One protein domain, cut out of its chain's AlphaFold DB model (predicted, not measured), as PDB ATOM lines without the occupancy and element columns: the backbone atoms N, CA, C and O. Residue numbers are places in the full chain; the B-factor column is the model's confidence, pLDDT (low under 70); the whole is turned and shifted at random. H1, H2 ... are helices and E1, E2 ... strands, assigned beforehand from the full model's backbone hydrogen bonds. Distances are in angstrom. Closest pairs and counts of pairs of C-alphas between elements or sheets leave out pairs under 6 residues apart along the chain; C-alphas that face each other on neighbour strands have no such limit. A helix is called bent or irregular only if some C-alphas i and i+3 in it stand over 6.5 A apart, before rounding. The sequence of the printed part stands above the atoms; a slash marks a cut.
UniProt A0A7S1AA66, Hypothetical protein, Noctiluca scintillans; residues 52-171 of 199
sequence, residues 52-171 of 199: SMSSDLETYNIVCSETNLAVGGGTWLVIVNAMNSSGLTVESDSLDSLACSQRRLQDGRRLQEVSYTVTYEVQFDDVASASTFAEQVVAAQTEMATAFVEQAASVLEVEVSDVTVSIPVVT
ATOM      1  N   SER A  52      36.972  -3.017  40.971       95.62
ATOM      2  CA  SER A  52      37.733  -1.774  41.077       95.62
ATOM      3  C   SER A  52      39.213  -2.095  41.158       95.62
ATOM      4  O   SER A  52      39.602  -3.010  41.876       95.62
ATOM      5  N   MET A  53      40.028  -1.353  40.423       95.00
ATOM      6  CA  MET A  53      41.467  -1.583  40.325       95.00
ATOM      7  C   MET A  53      42.207  -0.267  40.101       95.00
ATOM      8  O   MET A  53      41.594   0.758  39.769       95.00
ATOM      9  N   SER A  54      43.522  -0.297  40.284       93.00
ATOM     10  CA  SER A  54      44.421   0.812  39.999       93.00
ATOM     11  C   SER A  54      45.511   0.414  39.004       93.00
ATOM     12  O   SER A  54      46.015  -0.708  39.004       93.00
ATOM     13  N   SER A  55      45.858   1.329  38.101       93.19
ATOM     14  CA  SER A  55      46.979   1.160  37.168       93.19
ATOM     15  C   SER A  55      47.446   2.509  36.631       93.19
ATOM     16  O   SER A  55      46.865   3.551  36.933       93.19
ATOM     17  N   ASP A  56      48.467   2.522  35.779       91.88
ATOM     18  CA  ASP A  56      48.765   3.704  34.975       91.88
ATOM     19  C   ASP A  56      47.673   3.973  33.908       91.88
ATOM     20  O   ASP A  56      46.770   3.162  33.666       91.88
ATOM     21  N   LEU A  57      47.756   5.148  33.275       90.56
ATOM     22  CA  LEU A  57      46.793   5.608  32.272       90.56
ATOM     23  C   LEU A  57      46.832   4.795  30.965       90.56
ATOM     24  O   LEU A  57      45.805   4.688  30.296       90.56
ATOM     25  N   GLU A  58      47.989   4.266  30.572       93.06
ATOM     26  CA  GLU A  58      48.129   3.446  29.364       93.06
ATOM     27  C   GLU A  58      47.409   2.111  29.556       93.06
ATOM     28  O   GLU A  58      46.533   1.771  28.759       93.06
ATOM     29  N   THR A  59      47.663   1.447  30.683       95.31
ATOM     30  CA  THR A  59      46.964   0.231  31.106       95.31
ATOM     31  C   THR A  59      45.454   0.451  31.189       95.31
ATOM     32  O   THR A  59      44.687  -0.333  30.630       95.31
ATOM     33  N   TYR A  60      45.003   1.559  31.787       94.50
ATOM     34  CA  TYR A  60      43.580   1.921  31.813       94.50
ATOM     35  C   TYR A  60      42.977   1.999  30.401       94.50
ATOM     36  O   TYR A  60      41.902   1.452  30.157       94.50
ATOM     37  N   ASN A  61      43.658   2.655  29.455       95.12
ATOM     38  CA  ASN A  61      43.153   2.791  28.086       95.12
ATOM     39  C   ASN A  61      43.073   1.442  27.361       95.12
ATOM     40  O   ASN A  61      42.190   1.266  26.525       95.12
ATOM     41  N   ILE A  62      43.964   0.495  27.675       96.94
ATOM     42  CA  ILE A  62      43.906  -0.872  27.145       96.94
ATOM     43  C   ILE A  62      42.693  -1.590  27.735       96.94
ATOM     44  O   ILE A  62      41.809  -2.008  26.980       96.94
ATOM     45  N   VAL A  63      42.608  -1.687  29.065       97.06
ATOM     46  CA  VAL A  63      41.543  -2.423  29.771       97.06
ATOM     47  C   VAL A  63      40.158  -1.872  29.424       97.06
ATOM     48  O   VAL A  63      39.223  -2.638  29.202       97.06
ATOM     49  N   CYS A  64      40.027  -0.551  29.317       97.19
ATOM     50  CA  CYS A  64      38.755   0.129  29.086       97.19
ATOM     51  C   CYS A  64      38.511   0.533  27.626       97.19
ATOM     52  O   CYS A  64      37.611   1.329  27.355       97.19
ATOM     53  N   SER A  65      39.287   0.005  26.675       97.38
ATOM     54  CA  SER A  65      38.987   0.200  25.253       97.38
ATOM     55  C   SER A  65      37.689  -0.516  24.867       97.38
ATOM     56  O   SER A  65      37.434  -1.636  25.307       97.38
ATOM     57  N   GLU A  66      36.884   0.096  23.995       96.81
ATOM     58  CA  GLU A  66      35.604  -0.479  23.541       96.81
ATOM     59  C   GLU A  66      35.772  -1.900  22.976       96.81
ATOM     60  O   GLU A  66      34.957  -2.777  23.243       96.81
ATOM     61  N   THR A  67      36.869  -2.160  22.256       97.88
ATOM     62  CA  THR A  67      37.185  -3.491  21.714       97.88
ATOM     63  C   THR A  67      37.447  -4.529  22.804       97.88
ATOM     64  O   THR A  67      37.066  -5.683  22.635       97.88
ATOM     65  N   ASN A  68      38.077  -4.143  23.914       97.81
ATOM     66  CA  ASN A  68      38.352  -5.068  25.011       97.81
ATOM     67  C   ASN A  68      37.145  -5.277  25.932       97.81
ATOM     68  O   ASN A  68      37.042  -6.343  26.540       97.81
ATOM     69  N   LEU A  69      36.245  -4.295  26.017       97.81
ATOM     70  CA  LEU A  69      35.016  -4.364  26.811       97.81
ATOM     71  C   LEU A  69      33.861  -5.084  26.095       97.81
ATOM     72  O   LEU A  69      32.968  -5.609  26.758       97.81
ATOM     73  N   ALA A  70      33.862  -5.107  24.761       97.44
ATOM     74  CA  ALA A  70      32.864  -5.825  23.973       97.44
ATOM     75  C   ALA A  70      32.855  -7.333  24.285       97.44
ATOM     76  O   ALA A  70      33.862  -7.896  24.715       97.44
ATOM     77  N   VAL A  71      31.729  -8.002  24.017       96.44
ATOM     78  CA  VAL A  71      31.602  -9.461  24.165       96.44
ATOM     79  C   VAL A  71      32.679 -10.167  23.335       96.44
ATOM     80  O   VAL A  71      32.829  -9.909  22.139       96.44
ATOM     81  N   GLY A  72      33.455 -11.040  23.982       95.69
ATOM     82  CA  GLY A  72      34.614 -11.713  23.384       95.69
ATOM     83  C   GLY A  72      35.887 -10.859  23.278       95.69
ATOM     84  O   GLY A  72      36.894 -11.339  22.757       95.69
ATOM     85  N   GLY A  73      35.865  -9.616  23.762       97.62
ATOM     86  CA  GLY A  73      37.030  -8.738  23.875       97.62
ATOM     87  C   GLY A  73      38.020  -9.192  24.952       97.62
ATOM     88  O   GLY A  73      37.727 -10.071  25.760       97.62
ATOM     89  N   GLY A  74      39.212  -8.587  24.984       97.81
ATOM     90  CA  GLY A  74      40.276  -8.992  25.909       97.81
ATOM     91  C   GLY A  74      39.891  -8.873  27.390       97.81
ATOM     92  O   GLY A  74      40.025  -9.841  28.131       97.81
ATOM     93  N   THR A  75      39.353  -7.729  27.824       97.94
ATOM     94  CA  THR A  75      38.907  -7.526  29.218       97.94
ATOM     95  C   THR A  75      37.713  -8.413  29.552       97.94
ATOM     96  O   THR A  75      37.649  -8.976  30.642       97.94
ATOM     97  N   TRP A  76      36.798  -8.596  28.598       98.12
ATOM     98  CA  TRP A  76      35.690  -9.538  28.727       98.12
ATOM     99  C   TRP A  76      36.189 -10.970  28.978       98.12
ATOM    100  O   TRP A  76      35.775 -11.607  29.944       98.12
ATOM    101  N   LEU A  77      37.166 -11.442  28.195       97.31
ATOM    102  CA  LEU A  77      37.780 -12.764  28.369       97.31
ATOM    103  C   LEU A  77      38.512 -12.892  29.706       97.31
ATOM    104  O   LEU A  77      38.414 -13.934  30.350       97.31
ATOM    105  N   VAL A  78      39.216 -11.845  30.140       97.88
ATOM    106  CA  VAL A  78      39.878 -11.810  31.452       97.88
ATOM    107  C   VAL A  78      38.866 -12.030  32.577       97.88
ATOM    108  O   VAL A  78      39.115 -12.863  33.447       97.88
ATOM    109  N   ILE A  79      37.713 -11.349  32.550       96.75
ATOM    110  CA  ILE A  79      36.667 -11.516  33.573       96.75
ATOM    111  C   ILE A  79      36.077 -12.929  33.546       96.75
ATOM    112  O   ILE A  79      35.993 -13.565  34.598       96.75
ATOM    113  N   VAL A  80      35.722 -13.448  32.368       96.44
ATOM    114  CA  VAL A  80      35.165 -14.806  32.229       96.44
ATOM    115  C   VAL A  80      36.157 -15.863  32.710       96.44
ATOM    116  O   VAL A  80      35.797 -16.763  33.469       96.44
ATOM    117  N   ASN A  81      37.428 -15.747  32.323       96.38
ATOM    118  CA  ASN A  81      38.470 -16.672  32.761       96.38
ATOM    119  C   ASN A  81      38.723 -16.573  34.266       96.38
ATOM    120  O   ASN A  81      38.946 -17.604  34.901       96.38
ATOM    121  N   ALA A  82      38.682 -15.368  34.840       96.62
ATOM    122  CA  ALA A  82      38.824 -15.171  36.276       96.62
ATOM    123  C   ALA A  82      37.674 -15.838  37.042       96.62
ATOM    124  O   ALA A  82      37.934 -16.623  37.947       96.62
ATOM    125  N   MET A  83      36.423 -15.619  36.622       96.19
ATOM    126  CA  MET A  83      35.241 -16.278  37.192       96.19
ATOM    127  C   MET A  83      35.363 -17.809  37.130       96.19
ATOM    128  O   MET A  83      35.279 -18.473  38.164       96.19
ATOM    129  N   ASN A  84      35.669 -18.359  35.952       95.94
ATOM    130  CA  ASN A  84      35.834 -19.803  35.753       95.94
ATOM    131  C   ASN A  84      36.976 -20.394  36.592       95.94
ATOM    132  O   ASN A  84      36.840 -21.482  37.151       95.94
ATOM    133  N   SER A  85      38.094 -19.673  36.721       95.50
ATOM    134  CA  SER A  85      39.235 -20.106  37.538       95.50
ATOM    135  C   SER A  85      38.919 -20.093  39.035       95.50
ATOM    136  O   SER A  85      39.493 -20.881  39.781       95.50
ATOM    137  N   SER A  86      37.979 -19.250  39.466       95.81
ATOM    138  CA  SER A  86      37.457 -19.204  40.839       95.81
ATOM    139  C   SER A  86      36.271 -20.147  41.076       95.81
ATOM    140  O   SER A  86      35.590 -20.048  42.094       95.81
ATOM    141  N   GLY A  87      35.992 -21.059  40.139       95.19
ATOM    142  CA  GLY A  87      34.935 -22.066  40.269       95.19
ATOM    143  C   GLY A  87      33.525 -21.577  39.926       95.19
ATOM    144  O   GLY A  87      32.574 -22.343  40.083       95.19
ATOM    145  N   LEU A  88      33.373 -20.346  39.432       95.12
ATOM    146  CA  LEU A  88      32.101 -19.828  38.932       95.12
ATOM    147  C   LEU A  88      31.926 -20.237  37.478       95.12
ATOM    148  O   LEU A  88      32.771 -19.926  36.651       95.12
ATOM    149  N   THR A  89      30.823 -20.896  37.144       93.00
ATOM    150  CA  THR A  89      30.517 -21.198  35.740       93.00
ATOM    151  C   THR A  89      29.672 -20.071  35.168       93.00
ATOM    152  O   THR A  89      28.544 -19.874  35.611       93.00
ATOM    153  N   VAL A  90      30.217 -19.337  34.198       91.75
ATOM    154  CA  VAL A  90      29.489 -18.295  33.459       91.75
ATOM    155  C   VAL A  90      29.435 -18.687  31.994       91.75
ATOM    156  O   VAL A  90      30.470 -18.919  31.366       91.75
ATOM    157  N   GLU A  91      28.226 -18.777  31.447       90.81
ATOM    158  CA  GLU A  91      28.044 -19.000  30.017       90.81
ATOM    159  C   GLU A  91      28.385 -17.713  29.260       90.81
ATOM    160  O   GLU A  91      27.972 -16.622  29.656       90.81
ATOM    161  N   SER A  92      29.126 -17.822  28.156       84.44
ATOM    162  CA  SER A  92      29.526 -16.660  27.348       84.44
ATOM    163  C   SER A  92      28.342 -15.814  26.893       84.44
ATOM    164  O   SER A  92      28.468 -14.605  26.748       84.44
ATOM    165  N   ASP A  93      27.199 -16.459  26.688       89.94
ATOM    166  CA  ASP A  93      26.005 -15.833  26.133       89.94
ATOM    167  C   ASP A  93      25.166 -15.148  27.227       89.94
ATOM    168  O   ASP A  93      24.275 -14.363  26.917       89.94
ATOM    169  N   SER A  94      25.474 -15.418  28.504       93.25
ATOM    170  CA  SER A  94      24.814 -14.817  29.670       93.25
ATOM    171  C   SER A  94      25.454 -13.500  30.115       93.25
ATOM    172  O   SER A  94      24.794 -12.691  30.764       93.25
ATOM    173  N   LEU A  95      26.728 -13.274  29.775       94.62
ATOM    174  CA  LEU A  95      27.487 -12.088  30.168       94.62
ATOM    175  C   LEU A  95      27.447 -11.033  29.054       94.62
ATOM    176  O   LEU A  95      28.001 -11.242  27.972       94.62
ATOM    177  N   ASP A  96      26.853  -9.876  29.342       94.00
ATOM    178  CA  ASP A  96      26.796  -8.760  28.391       94.00
ATOM    179  C   ASP A  96      28.170  -8.065  28.240       94.00
ATOM    180  O   ASP A  96      29.169  -8.388  28.894       94.00
ATOM    181  N   SER A  97      28.232  -7.094  27.334       93.12
ATOM    182  CA  SER A  97      29.327  -6.143  27.215       93.12
ATOM    183  C   SER A  97      29.628  -5.460  28.548       93.12
ATOM    184  O   SER A  97      28.749  -5.133  29.346       93.12
ATOM    185  N   LEU A  98      30.915  -5.234  28.784       97.06
ATOM    186  CA  LEU A  98      31.383  -4.610  30.007       97.06
ATOM    187  C   LEU A  98      31.274  -3.092  29.909       97.06
ATOM    188  O   LEU A  98      31.494  -2.491  28.856       97.06
ATOM    189  N   ALA A  99      31.040  -2.453  31.049       96.94
ATOM    190  CA  ALA A  99      31.175  -1.010  31.176       96.94
ATOM    191  C   ALA A  99      32.438  -0.677  31.968       96.94
ATOM    192  O   ALA A  99      32.770  -1.355  32.935       96.94
ATOM    193  N   CYS A 100      33.130   0.399  31.600       96.94
ATOM    194  CA  CYS A 100      34.232   0.925  32.395       96.94
ATOM    195  C   CYS A 100      33.963   2.375  32.793       96.94
ATOM    196  O   CYS A 100      33.543   3.199  31.979       96.94
ATOM    197  N   SER A 101      34.224   2.693  34.058       93.94
ATOM    198  CA  SER A 101      34.121   4.046  34.592       93.94
ATOM    199  C   SER A 101      35.417   4.457  35.282       93.94
ATOM    200  O   SER A 101      35.991   3.715  36.079       93.94
ATOM    201  N   GLN A 102      35.894   5.661  34.970       88.88
ATOM    202  CA  GLN A 102      37.082   6.234  35.593       88.88
ATOM    203  C   GLN A 102      36.683   7.100  36.784       88.88
ATOM    204  O   GLN A 102      35.895   8.041  36.641       88.88
ATOM    205  N   ARG A 103      37.321   6.884  37.937       76.25
ATOM    206  CA  ARG A 103      37.279   7.850  39.033       76.25
ATOM    207  C   ARG A 103      38.558   8.674  38.991       76.25
ATOM    208  O   ARG A 103      39.616   8.244  39.434       76.25
ATOM    209  N   ARG A 104      38.478   9.895  38.452       64.50
ATOM    210  CA  ARG A 104      39.616  10.823  38.502       64.50
ATOM    211  C   ARG A 104      39.928  11.169  39.956       64.50
ATOM    212  O   ARG A 104      39.197  11.938  40.580       64.50
ATOM    213  N   LEU A 105      41.025  10.629  40.480       64.69
ATOM    214  CA  LEU A 105      41.626  11.128  41.710       64.69
ATOM    215  C   LEU A 105      42.139  12.546  41.421       64.69
ATOM    216  O   LEU A 105      43.016  12.746  40.581       64.69
ATOM    217  N   GLN A 106      41.525  13.551  42.051       57.28
ATOM    218  CA  GLN A 106      41.957  14.940  41.918       57.28
ATOM    219  C   GLN A 106      43.328  15.129  42.579       57.28
ATOM    220  O   GLN A 106      43.438  15.237  43.792       57.28
ATOM    221  N   ASP A 107      44.333  15.182  41.710       56.19
ATOM    222  CA  ASP A 107      45.515  16.043  41.713       56.19
ATOM    223  C   ASP A 107      46.465  16.018  42.928       56.19
ATOM    224  O   ASP A 107      46.160  16.444  44.040       56.19
ATOM    225  N   GLY A 108      47.706  15.601  42.657       53.56
ATOM    226  CA  GLY A 108      48.780  15.548  43.646       53.56
ATOM    227  C   GLY A 108      50.181  15.293  43.084       53.56
ATOM    228  O   GLY A 108      51.008  14.693  43.760       53.56
ATOM    229  N   ARG A 109      50.482  15.746  41.860       58.31
ATOM    230  CA  ARG A 109      51.856  15.917  41.322       58.31
ATOM    231  C   ARG A 109      52.810  14.704  41.273       58.31
ATOM    232  O   ARG A 109      54.021  14.926  41.221       58.31
ATOM    233  N   ARG A 110      52.352  13.451  41.219       55.25
ATOM    234  CA  ARG A 110      53.214  12.303  40.847       55.25
ATOM    235  C   ARG A 110      52.469  11.356  39.908       55.25
ATOM    236  O   ARG A 110      51.251  11.452  39.823       55.25
ATOM    237  N   LEU A 111      53.241  10.566  39.151       60.94
ATOM    238  CA  LEU A 111      52.810   9.575  38.151       60.94
ATOM    239  C   LEU A 111      51.429   9.017  38.507       60.94
ATOM    240  O   LEU A 111      51.257   8.424  39.566       60.94
ATOM    241  N   GLN A 112      50.454   9.372  37.673       71.19
ATOM    242  CA  GLN A 112      49.036   9.337  38.006       71.19
ATOM    243  C   GLN A 112      48.541   7.905  37.890       71.19
ATOM    244  O   GLN A 112      48.078   7.485  36.835       71.19
ATOM    245  N   GLU A 113      48.684   7.163  38.977       85.19
ATOM    246  CA  GLU A 113      47.891   5.971  39.193       85.19
ATOM    247  C   GLU A 113      46.408   6.360  39.115       85.19
ATOM    248  O   GLU A 113      45.936   7.301  39.763       85.19
ATOM    249  N   VAL A 114      45.697   5.685  38.226       90.06
ATOM    250  CA  VAL A 114      44.289   5.882  37.930       90.06
ATOM    251  C   VAL A 114      43.532   4.755  38.603       90.06
ATOM    252  O   VAL A 114      43.842   3.593  38.364       90.06
ATOM    253  N   SER A 115      42.508   5.094  39.382       92.12
ATOM    254  CA  SER A 115      41.521   4.118  39.828       92.12
ATOM    255  C   SER A 115      40.312   4.110  38.896       92.12
ATOM    256  O   SER A 115      39.788   5.154  38.482       92.12
ATOM    257  N   TYR A 116      39.878   2.914  38.533       94.75
ATOM    258  CA  TYR A 116      38.754   2.699  37.634       94.75
ATOM    259  C   TYR A 116      38.021   1.418  37.997       94.75
ATOM    260  O   TYR A 116      38.532   0.556  38.714       94.75
ATOM    261  N   THR A 117      36.790   1.338  37.516       96.81
ATOM    262  CA  THR A 117      35.865   0.265  37.836       96.81
ATOM    263  C   THR A 117      35.321  -0.319  36.546       96.81
ATOM    264  O   THR A 117      34.777   0.417  35.720       96.81
ATOM    265  N   VAL A 118      35.457  -1.634  36.399       97.38
ATOM    266  CA  VAL A 118      34.827  -2.415  35.335       97.38
ATOM    267  C   VAL A 118      33.571  -3.062  35.905       97.38
ATOM    268  O   VAL A 118      33.641  -3.776  36.903       97.38
ATOM    269  N   THR A 119      32.429  -2.789  35.292       97.62
ATOM    270  CA  THR A 119      31.123  -3.328  35.668       97.62
ATOM    271  C   THR A 119      30.739  -4.425  34.687       97.62
ATOM    272  O   THR A 119      30.921  -4.269  33.477       97.62
ATOM    273  N   TYR A 120      30.210  -5.517  35.221       96.38
ATOM    274  CA  TYR A 120      29.692  -6.649  34.466       96.38
ATOM    275  C   TYR A 120      28.232  -6.907  34.839       96.38
ATOM    276  O   TYR A 120      27.814  -6.598  35.958       96.38
ATOM    277  N   GLU A 121      27.484  -7.503  33.916       96.31
ATOM    278  CA  GLU A 121      26.099  -7.919  34.123       96.31
ATOM    279  C   GLU A 121      25.868  -9.299  33.502       96.31
ATOM    280  O   GLU A 121      26.180  -9.517  32.330       96.31
ATOM    281  N   VAL A 122      25.347 -10.227  34.305       95.75
ATOM    282  CA  VAL A 122      25.046 -11.607  33.902       95.75
ATOM    283  C   VAL A 122      23.541 -11.833  33.980       95.75
ATOM    284  O   VAL A 122      22.937 -11.555  35.014       95.75
ATOM    285  N   GLN A 123      22.940 -12.337  32.907       95.19
ATOM    286  CA  GLN A 123      21.508 -12.633  32.819       95.19
ATOM    287  C   GLN A 123      21.216 -14.086  33.211       95.19
ATOM    288  O   GLN A 123      21.990 -14.991  32.903       95.19
ATOM    289  N   PHE A 124      20.083 -14.305  33.877       94.62
ATOM    290  CA  PHE A 124      19.624 -15.613  34.344       94.62
ATOM    291  C   PHE A 124      18.157 -15.835  33.983       94.62
ATOM    292  O   PHE A 124      17.375 -14.890  33.921       94.62
ATOM    293  N   ASP A 125      17.763 -17.099  33.826       93.44
ATOM    294  CA  ASP A 125      16.363 -17.470  33.583       93.44
ATOM    295  C   ASP A 125      15.464 -17.240  34.812       93.44
ATOM    296  O   ASP A 125      14.252 -17.061  34.682       93.44
ATOM    297  N   ASP A 126      16.041 -17.263  36.018       93.19
ATOM    298  CA  ASP A 126      15.309 -17.135  37.274       93.19
ATOM    299  C   ASP A 126      16.134 -16.471  38.395       93.19
ATOM    300  O   ASP A 126      17.368 -16.504  38.426       93.19
ATOM    301  N   VAL A 127      15.425 -15.880  39.361       93.75
ATOM    302  CA  VAL A 127      16.001 -15.111  40.478       93.75
ATOM    303  C   VAL A 127      16.765 -15.993  41.470       93.75
ATOM    304  O   VAL A 127      17.705 -15.522  42.116       93.75
ATOM    305  N   ALA A 128      16.399 -17.270  41.612       95.31
ATOM    306  CA  ALA A 128      17.083 -18.177  42.533       95.31
ATOM    307  C   ALA A 128      18.469 -18.561  41.995       95.31
ATOM    308  O   ALA A 128      19.439 -18.583  42.760       95.31
ATOM    309  N   SER A 129      18.583 -18.782  40.685       95.31
ATOM    310  CA  SER A 129      19.860 -18.964  39.987       95.31
ATOM    311  C   SER A 129      20.735 -17.714  40.089       95.31
ATOM    312  O   SER A 129      21.889 -17.817  40.510       95.31
ATOM    313  N   ALA A 130      20.169 -16.528  39.828       95.56
ATOM    314  CA  ALA A 130      20.864 -15.249  39.995       95.56
ATOM    315  C   ALA A 130      21.375 -15.047  41.437       95.56
ATOM    316  O   ALA A 130      22.535 -14.701  41.661       95.56
ATOM    317  N   SER A 131      20.539 -15.339  42.437       95.62
ATOM    318  CA  SER A 131      20.909 -15.230  43.856       95.62
ATOM    319  C   SER A 131      22.011 -16.214  44.244       95.62
ATOM    320  O   SER A 131      22.967 -15.834  44.916       95.62
ATOM    321  N   THR A 132      21.927 -17.459  43.772       97.12
ATOM    322  CA  THR A 132      22.964 -18.473  44.011       97.12
ATOM    323  C   THR A 132      24.298 -18.038  43.408       97.12
ATOM    324  O   THR A 132      25.334 -18.134  44.063       97.12
ATOM    325  N   PHE A 133      24.287 -17.517  42.179       96.50
ATOM    326  CA  PHE A 133      25.490 -16.985  41.545       96.50
ATOM    327  C   PHE A 133      26.075 -15.807  42.335       96.50
ATOM    328  O   PHE A 133      27.277 -15.783  42.601       96.50
ATOM    329  N   ALA A 134      25.238 -14.867  42.779       96.94
ATOM    330  CA  ALA A 134      25.669 -13.738  43.600       96.94
ATOM    331  C   ALA A 134      26.343 -14.190  44.911       96.94
ATOM    332  O   ALA A 134      27.398 -13.665  45.274       96.94
ATOM    333  N   GLU A 135      25.796 -15.199  45.595       96.75
ATOM    334  CA  GLU A 135      26.410 -15.791  46.793       96.75
ATOM    335  C   GLU A 135      27.769 -16.438  46.492       96.75
ATOM    336  O   GLU A 135      28.725 -16.259  47.254       96.75
ATOM    337  N   GLN A 136      27.888 -17.148  45.367       97.00
ATOM    338  CA  GLN A 136      29.156 -17.747  44.952       97.00
ATOM    339  C   GLN A 136      30.205 -16.681  44.621       97.00
ATOM    340  O   GLN A 136      31.354 -16.813  45.036       97.00
ATOM    341  N   VAL A 137      29.823 -15.592  43.944       96.50
ATOM    342  CA  VAL A 137      30.713 -14.447  43.688       96.50
ATOM    343  C   VAL A 137      31.206 -13.847  45.004       96.50
ATOM    344  O   VAL A 137      32.394 -13.556  45.123       96.50
ATOM    345  N   VAL A 138      30.340 -13.699  46.016       96.69
ATOM    346  CA  VAL A 138      30.743 -13.220  47.352       96.69
ATOM    347  C   VAL A 138      31.750 -14.162  48.009       96.69
ATOM    348  O   VAL A 138      32.741 -13.695  48.570       96.69
ATOM    349  N   ALA A 139      31.535 -15.473  47.916       96.38
ATOM    350  CA  ALA A 139      32.469 -16.461  48.451       96.38
ATOM    351  C   ALA A 139      33.821 -16.460  47.711       96.38
ATOM    352  O   ALA A 139      34.854 -16.706  48.330       96.38
ATOM    353  N   ALA A 140      33.818 -16.147  46.413       96.75
ATOM    354  CA  ALA A 140      34.975 -16.241  45.531       96.75
ATOM    355  C   ALA A 140      35.743 -14.920  45.325       96.75
ATOM    356  O   ALA A 140      36.745 -14.924  44.617       96.75
ATOM    357  N   GLN A 141      35.340 -13.790  45.926       95.75
ATOM    358  CA  GLN A 141      35.890 -12.455  45.597       95.75
ATOM    359  C   GLN A 141      37.424 -12.379  45.606       95.75
ATOM    360  O   GLN A 141      38.021 -11.785  44.708       95.75
ATOM    361  N   THR A 142      38.075 -12.963  46.615       95.69
ATOM    362  CA  THR A 142      39.542 -12.935  46.735       95.69
ATOM    363  C   THR A 142      40.222 -13.781  45.658       95.69
ATOM    364  O   THR A 142      41.236 -13.367  45.091       95.69
ATOM    365  N   GLU A 143      39.655 -14.945  45.348       96.81
ATOM    366  CA  GLU A 143      40.153 -15.823  44.288       96.81
ATOM    367  C   GLU A 143      39.934 -15.179  42.916       96.81
ATOM    368  O   GLU A 143      40.850 -15.175  42.096       96.81
ATOM    369  N   MET A 144      38.780 -14.537  42.707       96.62
ATOM    370  CA  MET A 144      38.454 -13.809  41.479       96.62
ATOM    371  C   MET A 144      39.387 -12.626  41.257       96.62
ATOM    372  O   MET A 144      39.873 -12.443  40.146       96.62
ATOM    373  N   ALA A 145      39.668 -11.833  42.297       97.06
ATOM    374  CA  ALA A 145      40.602 -10.714  42.200       97.06
ATOM    375  C   ALA A 145      42.009 -11.192  41.815       97.06
ATOM    376  O   ALA A 145      42.646 -10.605  40.944       97.06
ATOM    377  N   THR A 146      42.471 -12.287  42.423       97.31
ATOM    378  CA  THR A 146      43.784 -12.875  42.123       97.31
ATOM    379  C   THR A 146      43.833 -13.403  40.691       97.31
ATOM    380  O   THR A 146      44.731 -13.045  39.931       97.31
ATOM    381  N   ALA A 147      42.828 -14.185  40.290       97.50
ATOM    382  CA  ALA A 147      42.729 -14.724  38.940       97.50
ATOM    383  C   ALA A 147      42.616 -13.609  37.890       97.50
ATOM    384  O   ALA A 147      43.212 -13.712  36.824       97.50
ATOM    385  N   PHE A 148      41.918 -12.511  38.192       97.44
ATOM    386  CA  PHE A 148      41.836 -11.354  37.303       97.44
ATOM    387  C   PHE A 148      43.216 -10.749  37.027       97.44
ATOM    388  O   PHE A 148      43.535 -10.499  35.869       97.44
ATOM    389  N   VAL A 149      44.051 -10.553  38.054       97.56
ATOM    390  CA  VAL A 149      45.417 -10.021  37.885       97.56
ATOM    391  C   VAL A 149      46.253 -10.941  36.989       97.56
ATOM    392  O   VAL A 149      46.906 -10.472  36.058       97.56
ATOM    393  N   GLU A 150      46.200 -12.254  37.228       97.31
ATOM    394  CA  GLU A 150      46.936 -13.243  36.429       97.31
ATOM    395  C   GLU A 150      46.469 -13.265  34.966       97.31
ATOM    396  O   GLU A 150      47.282 -13.279  34.038       97.31
ATOM    397  N   GLN A 151      45.154 -13.228  34.749       97.44
ATOM    398  CA  GLN A 151      44.562 -13.221  33.413       97.44
ATOM    399  C   GLN A 151      44.828 -11.900  32.684       97.44
ATOM    400  O   GLN A 151      45.128 -11.928  31.494       97.44
ATOM    401  N   ALA A 152      44.790 -10.756  33.368       96.94
ATOM    402  CA  ALA A 152      45.125  -9.460  32.780       96.94
ATOM    403  C   ALA A 152      46.575  -9.436  32.274       96.94
ATOM    404  O   ALA A 152      46.819  -9.053  31.128       96.94
ATOM    405  N   ALA A 153      47.519  -9.949  33.065       97.50
ATOM    406  CA  ALA A 153      48.913 -10.070  32.647       97.50
ATOM    407  C   ALA A 153      49.084 -11.020  31.452       97.50
ATOM    408  O   ALA A 153      49.880 -10.750  30.555       97.50
ATOM    409  N   SER A 154      48.329 -12.122  31.410       97.56
ATOM    410  CA  SER A 154      48.458 -13.124  30.347       97.56
ATOM    411  C   SER A 154      47.737 -12.770  29.044       97.56
ATOM    412  O   SER A 154      48.205 -13.170  27.981       97.56
ATOM    413  N   VAL A 155      46.569 -12.129  29.111       97.00
ATOM    414  CA  VAL A 155      45.681 -11.900  27.954       97.00
ATOM    415  C   VAL A 155      45.863 -10.497  27.391       97.00
ATOM    416  O   VAL A 155      45.858 -10.321  26.175       97.00
ATOM    417  N   LEU A 156      46.000  -9.504  28.269       96.69
ATOM    418  CA  LEU A 156      46.108  -8.096  27.891       96.69
ATOM    419  C   LEU A 156      47.554  -7.586  27.918       96.69
ATOM    420  O   LEU A 156      47.792  -6.481  27.441       96.69
ATOM    421  N   GLU A 157      48.495  -8.371  28.454       97.69
ATOM    422  CA  GLU A 157      49.898  -7.978  28.654       97.69
ATOM    423  C   GLU A 157      50.042  -6.714  29.523       97.69
ATOM    424  O   GLU A 157      50.943  -5.901  29.322       97.69
ATOM    425  N   VAL A 158      49.146  -6.544  30.506       96.56
ATOM    426  CA  VAL A 158      49.141  -5.393  31.423       96.56
ATOM    427  C   VAL A 158      49.219  -5.809  32.887       96.56
ATOM    428  O   VAL A 158      48.753  -6.880  33.272       96.56
ATOM    429  N   GLU A 159      49.754  -4.919  33.719       94.81
ATOM    430  CA  GLU A 159      49.794  -5.085  35.171       94.81
ATOM    431  C   GLU A 159      48.769  -4.163  35.839       94.81
ATOM    432  O   GLU A 159      48.761  -2.948  35.638       94.81
ATOM    433  N   VAL A 160      47.901  -4.747  36.661       94.12
ATOM    434  CA  VAL A 160      46.898  -4.034  37.461       94.12
ATOM    435  C   VAL A 160      47.151  -4.291  38.942       94.12
ATOM    436  O   VAL A 160      47.630  -5.356  39.329       94.12
ATOM    437  N   SER A 161      46.851  -3.303  39.776       93.62
ATOM    438  CA  SER A 161      47.032  -3.342  41.229       93.62
ATOM    439  C   SER A 161      45.714  -3.077  41.956       93.62
ATOM    440  O   SER A 161      44.721  -2.675  41.349       93.62
ATOM    441  N   ASP A 162      45.698  -3.378  43.259       93.69
ATOM    442  CA  ASP A 162      44.582  -3.100  44.174       93.69
ATOM    443  C   ASP A 162      43.205  -3.574  43.669       93.69
ATOM    444  O   ASP A 162      42.178  -2.919  43.865       93.69
ATOM    445  N   VAL A 163      43.183  -4.738  43.009       96.25
ATOM    446  CA  VAL A 163      41.955  -5.325  42.467       96.25
ATOM    447  C   VAL A 163      41.038  -5.753  43.607       96.25
ATOM    448  O   VAL A 163      41.395  -6.563  44.464       96.25
ATOM    449  N   THR A 164      39.823  -5.222  43.595       95.81
ATOM    450  CA  THR A 164      38.765  -5.508  44.561       95.81
ATOM    451  C   THR A 164      37.470  -5.810  43.820       95.81
ATOM    452  O   THR A 164      37.082  -5.079  42.911       95.81
ATOM    453  N   VAL A 165      36.798  -6.897  44.196       96.31
ATOM    454  CA  VAL A 165      35.494  -7.277  43.637       96.31
ATOM    455  C   VAL A 165      34.411  -6.783  44.589       96.31
ATOM    456  O   VAL A 165      34.454  -7.064  45.783       96.31
ATOM    457  N   SER A 166      33.452  -6.022  44.078       95.06
ATOM    458  CA  SER A 166      32.300  -5.560  44.849       95.06
ATOM    459  C   SER A 166      31.313  -6.697  45.100       95.06
ATOM    460  O   SER A 166      31.217  -7.646  44.321       95.06
ATOM    461  N   ILE A 167      30.515  -6.557  46.158       94.25
ATOM    462  CA  ILE A 167      29.353  -7.421  46.383       94.25
ATOM    463  C   ILE A 167      28.387  -7.232  45.198       94.25
ATOM    464  O   ILE A 167      28.016  -6.088  44.917       94.25
ATOM    465  N   PRO A 168      28.008  -8.310  44.493       95.88
ATOM    466  CA  PRO A 168      27.084  -8.224  43.375       95.88
ATOM    467  C   PRO A 168      25.661  -7.898  43.845       95.88
ATOM    468  O   PRO A 168      25.270  -8.205  44.972       95.88
ATOM    469  N   VAL A 169      24.881  -7.292  42.958       95.81
ATOM    470  CA  VAL A 169      23.476  -6.939  43.161       95.81
ATOM    471  C   VAL A 169      22.626  -7.787  42.228       95.81
ATOM    472  O   VAL A 169      22.868  -7.810  41.023       95.81
ATOM    473  N   VAL A 170      21.632  -8.469  42.793       96.06
ATOM    474  CA  VAL A 170      20.612  -9.199  42.036       96.06
ATOM    475  C   VAL A 170      19.481  -8.233  41.696       96.06
ATOM    476  O   VAL A 170      18.984  -7.532  42.579       96.06
ATOM    477  N   THR A 171      19.070  -8.208  40.435       94.25
ATOM    478  CA  THR A 171      17.928  -7.437  39.946       94.25
ATOM    479  C   THR A 171      16.823  -8.405  39.540       94.25
ATOM    480  O   THR A 171      17.017  -9.216  38.637       94.25
TER     481      THR A 171
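AT A GLANCE: This is residues 52 to 171 of the 199 residues of the protein "Hypothetical protein" of Noctiluca scintillans (UniProt A0A7S1AA66). A strongly twisted four-strand sheet has H1 and H4b over one face, and H3 packs on H4b; the loop of hairpin E2-E3 lies at one end of the rod, H4a beside E5 at the other. The 120 printed residues have four named helices and five named strands in the order E1 H1 H2 H3 E2 E3 H4 E4 E5; the class is mixed. The sheet, in order E2 E3 E1 E4, is antiparallel. The whole is compact, with a radius of gyration of the C-alphas of 14.4 A and spans of 49 by 24 by 22 A.

HOW THE PARTS SIT: E1, residues 52 to 55, is the antiparallel neighbour of E3, residues 114 to 123, with N 53 and O 116 3.0 A apart, and of E4, residues 161 to 165, with N 52 and O 164 2.8 A apart. H1, residues 57 to 63, runs along E3 at a height over the sheet of 8.7 A. H2, residues 66 to 69, touches H3, residues 74 to 85, only at the corner; the closest C-alphas, of Asn 68 and Gly 74, are 4.5 A apart. E2, residues 99 to 103, and E3 form a hairpin, with N 101 and O 117 2.9 A apart. H4, residues 127 to 156, assigned as one helix by its hydrogen bonds, is bent, with C-alphas 139 and 142 8.1 A apart; its arms H4a, residues 127 to 139, and H4b, residues 142 to 156, are about perpendicular at 87 degrees. H4b is on the same face as H1, over E4 at a height over the sheet of 9.6 A; its line rises 38 degrees, only just short of standing up from the sheet. H3 touches H4b at a steep tilt of 39 degrees, opposite ways; the closest C-alphas, of Ala 82 and Ala 147, are 4.7 A apart. E3, H4 and E4 make a split strand-helix-strand unit, two strands running the same way with E1 between them, and its crossover is right-handed. E5, residues 169 to 171, pairs with no named strand; its closest C-alpha to H4a is that of Val 170, 6.3 A from that of Ser 131. Every O i to N i+4 pair is within hydrogen-bond range in H1, H3, H4a and H4b; H2 is too short for one.

IN THESE COORDINATES: E1 begins at C-alpha 52 (37.733, -1.774, 41.077) and E5 ends at C-alpha 171 (17.928, -7.437, 39.946). From first to last C-alpha E3 is 29.8 A long, H4b 20.5 A, H4a 18.3 A and H3 16.1 A.

THE WHOLE: The farthest C-alphas, of Arg 109 and Asp 126, are 49.4 A apart. The printed part has no cut; the link H3 to E2 is long, with 13 residues. Residues 104 to 111 have pLDDT under 70.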